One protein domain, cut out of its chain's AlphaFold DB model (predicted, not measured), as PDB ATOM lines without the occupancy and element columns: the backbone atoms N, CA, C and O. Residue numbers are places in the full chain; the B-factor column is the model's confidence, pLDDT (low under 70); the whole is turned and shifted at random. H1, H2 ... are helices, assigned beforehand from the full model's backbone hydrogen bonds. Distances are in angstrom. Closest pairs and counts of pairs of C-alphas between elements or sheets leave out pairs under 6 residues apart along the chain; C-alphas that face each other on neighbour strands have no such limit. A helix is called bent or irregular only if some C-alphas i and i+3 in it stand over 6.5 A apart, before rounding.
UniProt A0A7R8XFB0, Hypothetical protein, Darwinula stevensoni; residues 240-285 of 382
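What this domain is: This is residues 240 to 285 of the 382 residues of the protein "Hypothetical protein" of Darwinula stevensoni (UniProt A0A7R8XFB0). Two helices make a loose fold-back: H1 runs out to a loop that turns the chain round, H2 folds back near H1 with little contact between them, and residues 278 to 285 leave as an extended tail beyond H2. The loop and the tail lie at opposite ends of the longest axis, and the tail makes much of that length. The printed part has 46 residues, of which 28 are in the two named helices, H1 then H2, with no named strand; the class is all helix. It is loose, with a radius of gyration of the C-alphas of 12.7 A, and spans 42 by 19 by 17 A.

How they stand to each other: The printed part begins at Gly 240, four residues before H1, residues 244 to 257. A short link of 6 residues joins it to H2, residues 264 to 277. The two helices are near each other, with 10 pairs of C-alphas within 10 A; the closest two are 8.1 A apart. In H1 every O i to N i+4 pair is within hydrogen-bond range. In H2 5 of 10 such pairs are, and 7 of 11 O i to N i+3 pairs.

Where its parts are: H1 begins at C-alpha 244, (306.990, 221.252, 292.390), and measures 20.0 A from first to last C-alpha. H2 measures 20.6 A and ends at C-alpha 277, (309.648, 209.239, 279.399). Neither helix is bent or irregular.

The domain as a whole: The C-alphas of Thr 263 and Tyr 285, the two farthest apart, are 43.1 A apart. Residues 259 to 266 stand free, of which 264 to 266 belong to H2. The printed part has no cut. Its mean pLDDT is 78.7; residue 258, residues 260 to 268 and residues 270 to 271 are under 70.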
ATOM      1  N   GLY A 240     310.133 212.205 292.775       82.56
ATOM      2  CA  GLY A 240     308.788 212.041 293.302       82.56
ATOM      3  C   GLY A 240     307.782 212.880 292.515       82.56
ATOM      4  O   GLY A 240     308.066 214.011 292.112       82.56
ATOM      5  N   ARG A 241     306.578 212.333 292.332       75.00
ATOM      6  CA  ARG A 241     305.474 212.974 291.594       75.00
ATOM      7  C   ARG A 241     305.050 214.323 292.193       75.00
ATOM      8  O   ARG A 241     304.451 215.144 291.513       75.00
ATOM      9  N   GLU A 242     305.395 214.556 293.457       82.69
ATOM     10  CA  GLU A 242     305.095 215.776 294.211       82.69
ATOM     11  C   GLU A 242     306.156 216.880 294.049       82.69
ATOM     12  O   GLU A 242     306.036 217.953 294.643       82.69
ATOM     13  N   ASN A 243     307.198 216.662 293.239       82.56
ATOM     14  CA  ASN A 243     308.230 217.668 293.012       82.56
ATOM     15  C   ASN A 243     307.651 218.874 292.259       82.56
ATOM     16  O   ASN A 243     307.394 218.811 291.056       82.56
ATOM     17  N   ALA A 244     307.511 220.006 292.956       86.69
ATOM     18  CA  ALA A 244     306.990 221.252 292.390       86.69
ATOM     19  C   ALA A 244     307.730 221.679 291.108       86.69
ATOM     20  O   ALA A 244     307.103 222.114 290.149       86.69
ATOM     21  N   LEU A 245     309.050 221.461 291.049       82.44
ATOM     22  CA  LEU A 245     309.863 221.751 289.864       82.44
ATOM     23  C   LEU A 245     309.486 220.894 288.652       82.44
ATOM     24  O   LEU A 245     309.496 221.392 287.529       82.44
ATOM     25  N   LEU A 246     309.144 219.620 288.864       83.12
ATOM     26  CA  LEU A 246     308.714 218.735 287.784       83.12
ATOM     27  C   LEU A 246     307.358 219.196 287.239       83.12
ATOM     28  O   LEU A 246     307.172 219.267 286.027       83.12
ATOM     29  N   MET A 247     306.440 219.587 288.125       82.62
ATOM     30  CA  MET A 247     305.139 220.130 287.726       82.62
ATOM     31  C   MET A 247     305.270 221.474 286.999       82.62
ATOM     32  O   MET A 247     304.608 221.689 285.979       82.62
ATOM     33  N   ASP A 248     306.163 222.356 287.443       88.00
ATOM     34  CA  ASP A 248     306.461 223.613 286.750       88.00
ATOM     35  C   ASP A 248     307.089 223.365 285.369       88.00
ATOM     36  O   ASP A 248     306.709 224.008 284.388       88.00
ATOM     37  N   LEU A 249     307.983 222.378 285.248       85.38
ATOM     38  CA  LEU A 249     308.577 221.991 283.967       85.38
ATOM     39  C   LEU A 249     307.531 221.403 283.008       85.38
ATOM     40  O   LEU A 249     307.461 221.810 281.847       85.38
ATOM     41  N   ILE A 250     306.681 220.490 283.484       84.19
ATOM     42  CA  ILE A 250     305.602 219.885 282.687       84.19
ATOM     43  C   ILE A 250     304.608 220.960 282.234       84.19
ATOM     44  O   ILE A 250     304.198 220.985 281.069       84.19
ATOM     45  N   THR A 251     304.222 221.879 283.124       86.69
ATOM     46  CA  THR A 251     303.305 222.971 282.769       86.69
ATOM     47  C   THR A 251     303.938 223.958 281.791       86.69
ATOM     48  O   THR A 251     303.248 224.415 280.876       86.69
ATOM     49  N   TRP A 252     305.236 224.246 281.918       87.44
ATOM     50  CA  TRP A 252     305.977 225.045 280.942       87.44
ATOM     51  C   TRP A 252     306.027 224.362 279.569       87.44
ATOM     52  O   TRP A 252     305.645 224.983 278.575       87.44
ATOM     53  N   MET A 253     306.373 223.070 279.504       82.56
ATOM     54  CA  MET A 253     306.378 222.312 278.244       82.56
ATOM     55  C   MET A 253     304.988 222.262 277.595       82.56
ATOM     56  O   MET A 253     304.857 222.429 276.381       82.56
ATOM     57  N   ARG A 254     303.928 222.111 278.400       82.06
ATOM     58  CA  ARG A 254     302.538 222.160 277.922       82.06
ATOM     59  C   ARG A 254     302.180 223.532 277.342       82.06
ATOM     60  O   ARG A 254     301.511 223.600 276.313       82.06
ATOM     61  N   ARG A 255     302.630 224.626 277.970       84.88
ATOM     62  CA  ARG A 255     302.405 225.992 277.464       84.88
ATOM     63  C   ARG A 255     303.122 226.242 276.144       84.88
ATOM     64  O   ARG A 255     302.541 226.893 275.279       84.88
ATOM     65  N   GLU A 256     304.341 225.737 275.983       83.50
ATOM     66  CA  GLU A 256     305.091 225.954 274.745       83.50
ATOM     67  C   GLU A 256     304.476 225.174 273.578       83.50
ATOM     68  O   GLU A 256     304.327 225.721 272.486       83.50
ATOM     69  N   LYS A 257     303.999 223.948 273.829       73.50
ATOM     70  CA  LYS A 257     303.334 223.143 272.800       73.50
ATOM     71  C   LYS A 257     301.971 223.707 272.381       73.50
ATOM     72  O   LYS A 257     301.644 223.671 271.203       73.50
ATOM     73  N   ASN A 258     301.210 224.309 273.299       69.94
ATOM     74  CA  ASN A 258     299.906 224.919 272.991       69.94
ATOM     75  C   ASN A 258     299.973 226.135 272.048       69.94
ATOM     76  O   ASN A 258     298.933 226.615 271.605       69.94
ATOM     77  N   LYS A 259     301.167 226.652 271.731       74.81
ATOM     78  CA  LYS A 259     301.330 227.673 270.687       74.81
ATOM     79  C   LYS A 259     301.257 227.088 269.271       74.81
ATOM     80  O   LYS A 259     301.091 227.859 268.327       74.81
ATOM     81  N   SER A 260     301.375 225.767 269.094       68.69
ATOM     82  CA  SER A 260     301.125 225.125 267.803       68.69
ATOM     83  C   SER A 260     299.642 224.744 267.701       68.69
ATOM     84  O   SER A 260     299.090 224.097 268.585       68.69
ATOM     85  N   ASN A 261     298.974 225.169 266.622       67.62
ATOM     86  CA  ASN A 261     297.550 224.912 266.346       67.62
ATOM     87  C   ASN A 261     297.276 223.435 265.970       67.62
ATOM     88  O   ASN A 261     296.558 223.152 265.010       67.62
ATOM     89  N   GLU A 262     297.896 222.482 266.665       64.00
ATOM     90  CA  GLU A 262     297.722 221.052 266.432       64.00
ATOM     91  C   GLU A 262     296.631 220.483 267.356       64.00
ATOM     92  O   GLU A 262     296.467 220.899 268.503       64.00
ATOM     93  N   THR A 263     295.846 219.547 266.824       66.94
ATOM     94  CA  THR A 263     294.549 219.102 267.349       66.94
ATOM     95  C   THR A 263     294.577 218.630 268.814       66.94
ATOM     96  O   THR A 263     295.325 217.737 269.212       66.94
ATOM     97  N   GLU A 264     293.675 219.202 269.612       67.00
ATOM     98  CA  GLU A 264     293.557 219.079 271.074       67.00
ATOM     99  C   GLU A 264     293.484 217.628 271.603       67.00
ATOM    100  O   GLU A 264     294.040 217.314 272.657       67.00
ATOM    101  N   LEU A 265     292.885 216.701 270.843       62.91
ATOM    102  CA  LEU A 265     292.787 215.281 271.218       62.91
ATOM    103  C   LEU A 265     294.126 214.531 271.148       62.91
ATOM    104  O   LEU A 265     294.397 213.682 271.999       62.91
ATOM    105  N   ARG A 266     294.999 214.870 270.190       63.50
ATOM    106  CA  ARG A 266     296.332 214.253 270.073       63.50
ATOM    107  C   ARG A 266     297.257 214.722 271.202       63.50
ATOM    108  O   ARG A 266     298.136 213.980 271.634       63.50
ATOM    109  N   ASN A 267     296.999 215.909 271.748       68.00
ATOM    110  CA  ASN A 267     297.767 216.470 272.858       68.00
ATOM    111  C   ASN A 267     297.494 215.770 274.197       68.00
ATOM    112  O   ASN A 267     298.403 215.692 275.024       68.00
ATOM    113  N   LYS A 268     296.299 215.197 274.410       69.12
ATOM    114  CA  LYS A 268     295.965 214.516 275.674       69.12
ATOM    115  C   LYS A 268     296.670 213.163 275.823       69.12
ATOM    116  O   LYS A 268     297.248 212.910 276.874       69.12
ATOM    117  N   ALA A 269     296.693 212.343 274.769       71.19
ATOM    118  CA  ALA A 269     297.434 211.075 274.765       71.19
ATOM    119  C   ALA A 269     298.954 211.302 274.872       71.19
ATOM    120  O   ALA A 269     299.652 210.584 275.580       71.19
ATOM    121  N   TYR A 270     299.460 212.365 274.239       69.81
ATOM    122  CA  TYR A 270     300.878 212.723 274.287       69.81
ATOM    123  C   TYR A 270     301.348 213.152 275.688       69.81
ATOM    124  O   TYR A 270     302.492 212.904 276.050       69.81
ATOM    125  N   CYS A 271     300.476 213.766 276.497       67.12
ATOM    126  CA  CYS A 271     300.830 214.178 277.858       67.12
ATOM    127  C   CYS A 271     301.095 212.987 278.792       67.12
ATOM    128  O   CYS A 271     302.002 213.084 279.609       67.12
ATOM    129  N   HIS A 272     300.355 211.878 278.660       70.69
ATOM    130  CA  HIS A 272     300.566 210.696 279.509       70.69
ATOM    131  C   HIS A 272     301.914 210.030 279.209       70.69
ATOM    132  O   HIS A 272     302.668 209.710 280.118       70.69
ATOM    133  N   HIS A 273     302.272 209.916 277.926       75.31
ATOM    134  CA  HIS A 273     303.558 209.347 277.520       75.31
ATOM    135  C   HIS A 273     304.760 210.238 277.851       75.31
ATOM    136  O   HIS A 273     305.874 209.737 277.960       75.31
ATOM    137  N   LEU A 274     304.570 211.550 278.000       72.94
ATOM    138  CA  LEU A 274     305.648 212.443 278.422       72.94
ATOM    139  C   LEU A 274     306.015 212.229 279.894       72.94
ATOM    140  O   LEU A 274     307.196 212.221 280.211       72.94
ATOM    141  N   GLU A 275     305.035 212.033 280.781       72.31
ATOM    142  CA  GLU A 275     305.299 211.853 282.219       72.31
ATOM    143  C   GLU A 275     306.175 210.626 282.511       72.31
ATOM    144  O   GLU A 275     306.977 210.657 283.440       72.31
ATOM    145  N   GLU A 276     306.067 209.581 281.690       76.69
ATOM    146  CA  GLU A 276     306.809 208.325 281.855       76.69
ATOM    147  C   GLU A 276     308.193 208.336 281.185       76.69
ATOM    148  O   GLU A 276     309.049 207.535 281.547       76.69
ATOM    149  N   ASN A 277     308.440 209.251 280.239       82.75
ATOM    150  CA  ASN A 277     309.648 209.239 279.399       82.75
ATOM    151  C   ASN A 277     310.582 210.444 279.609       82.75
ATOM    152  O   ASN A 277     311.558 210.605 278.873       82.75
ATOM    153  N   ILE A 278     310.302 211.319 280.579       84.00
ATOM    154  CA  ILE A 278     311.193 212.443 280.890       84.00
ATOM    155  C   ILE A 278     312.310 211.971 281.823       84.00
ATOM    156  O   ILE A 278     312.077 211.660 282.989       84.00
ATOM    157  N   THR A 279     313.545 212.026 281.323       86.81
ATOM    158  CA  THR A 279     314.759 211.818 282.119       86.81
ATOM    159  C   THR A 279     315.528 213.128 282.222       86.81
ATOM    160  O   THR A 279     315.881 213.734 281.211       86.81
ATOM    161  N   VAL A 280     315.803 213.565 283.450       86.75
ATOM    162  CA  VAL A 280     316.620 214.754 283.722       86.75
ATOM    163  C   VAL A 280     318.034 214.301 284.070       86.75
ATOM    164  O   VAL A 280     318.233 213.601 285.059       86.75
ATOM    165  N   VAL A 281     319.017 214.714 283.269       92.19
ATOM    166  CA  VAL A 281     320.440 214.440 283.514       92.19
ATOM    167  C   VAL A 281     321.109 215.729 283.974       92.19
ATOM    168  O   VAL A 281     321.075 216.731 283.263       92.19
ATOM    169  N   ASN A 282     321.708 215.707 285.164       91.50
ATOM    170  CA  ASN A 282     322.485 216.826 285.685       91.50
ATOM    171  C   ASN A 282     323.970 216.453 285.709       91.50
ATOM    172  O   ASN A 282     324.364 215.557 286.453       91.50
ATOM    173  N   VAL A 283     324.777 217.134 284.896       93.56
ATOM    174  CA  VAL A 283     326.228 216.932 284.827       93.56
ATOM    175  C   VAL A 283     326.899 218.068 285.582       93.56
ATOM    176  O   VAL A 283     326.751 219.236 285.224       93.56
ATOM    177  N   TYR A 284     327.632 217.725 286.634       93.25
ATOM    178  CA  TYR A 284     328.377 218.679 287.443       93.25
ATOM    179  C   TYR A 284     329.728 218.088 287.839       93.25
ATOM    180  O   TYR A 284     329.889 216.870 287.919       93.25
ATOM    181  N   TYR A 285     330.707 218.954 288.086       92.94
ATOM    182  CA  TYR A 285     331.979 218.541 288.665       92.94
ATOM    183  C   TYR A 285     331.785 218.281 290.158       92.94
ATOM    184  O   TYR A 285     331.277 219.149 290.868       92.94
TER     185      TYR A 285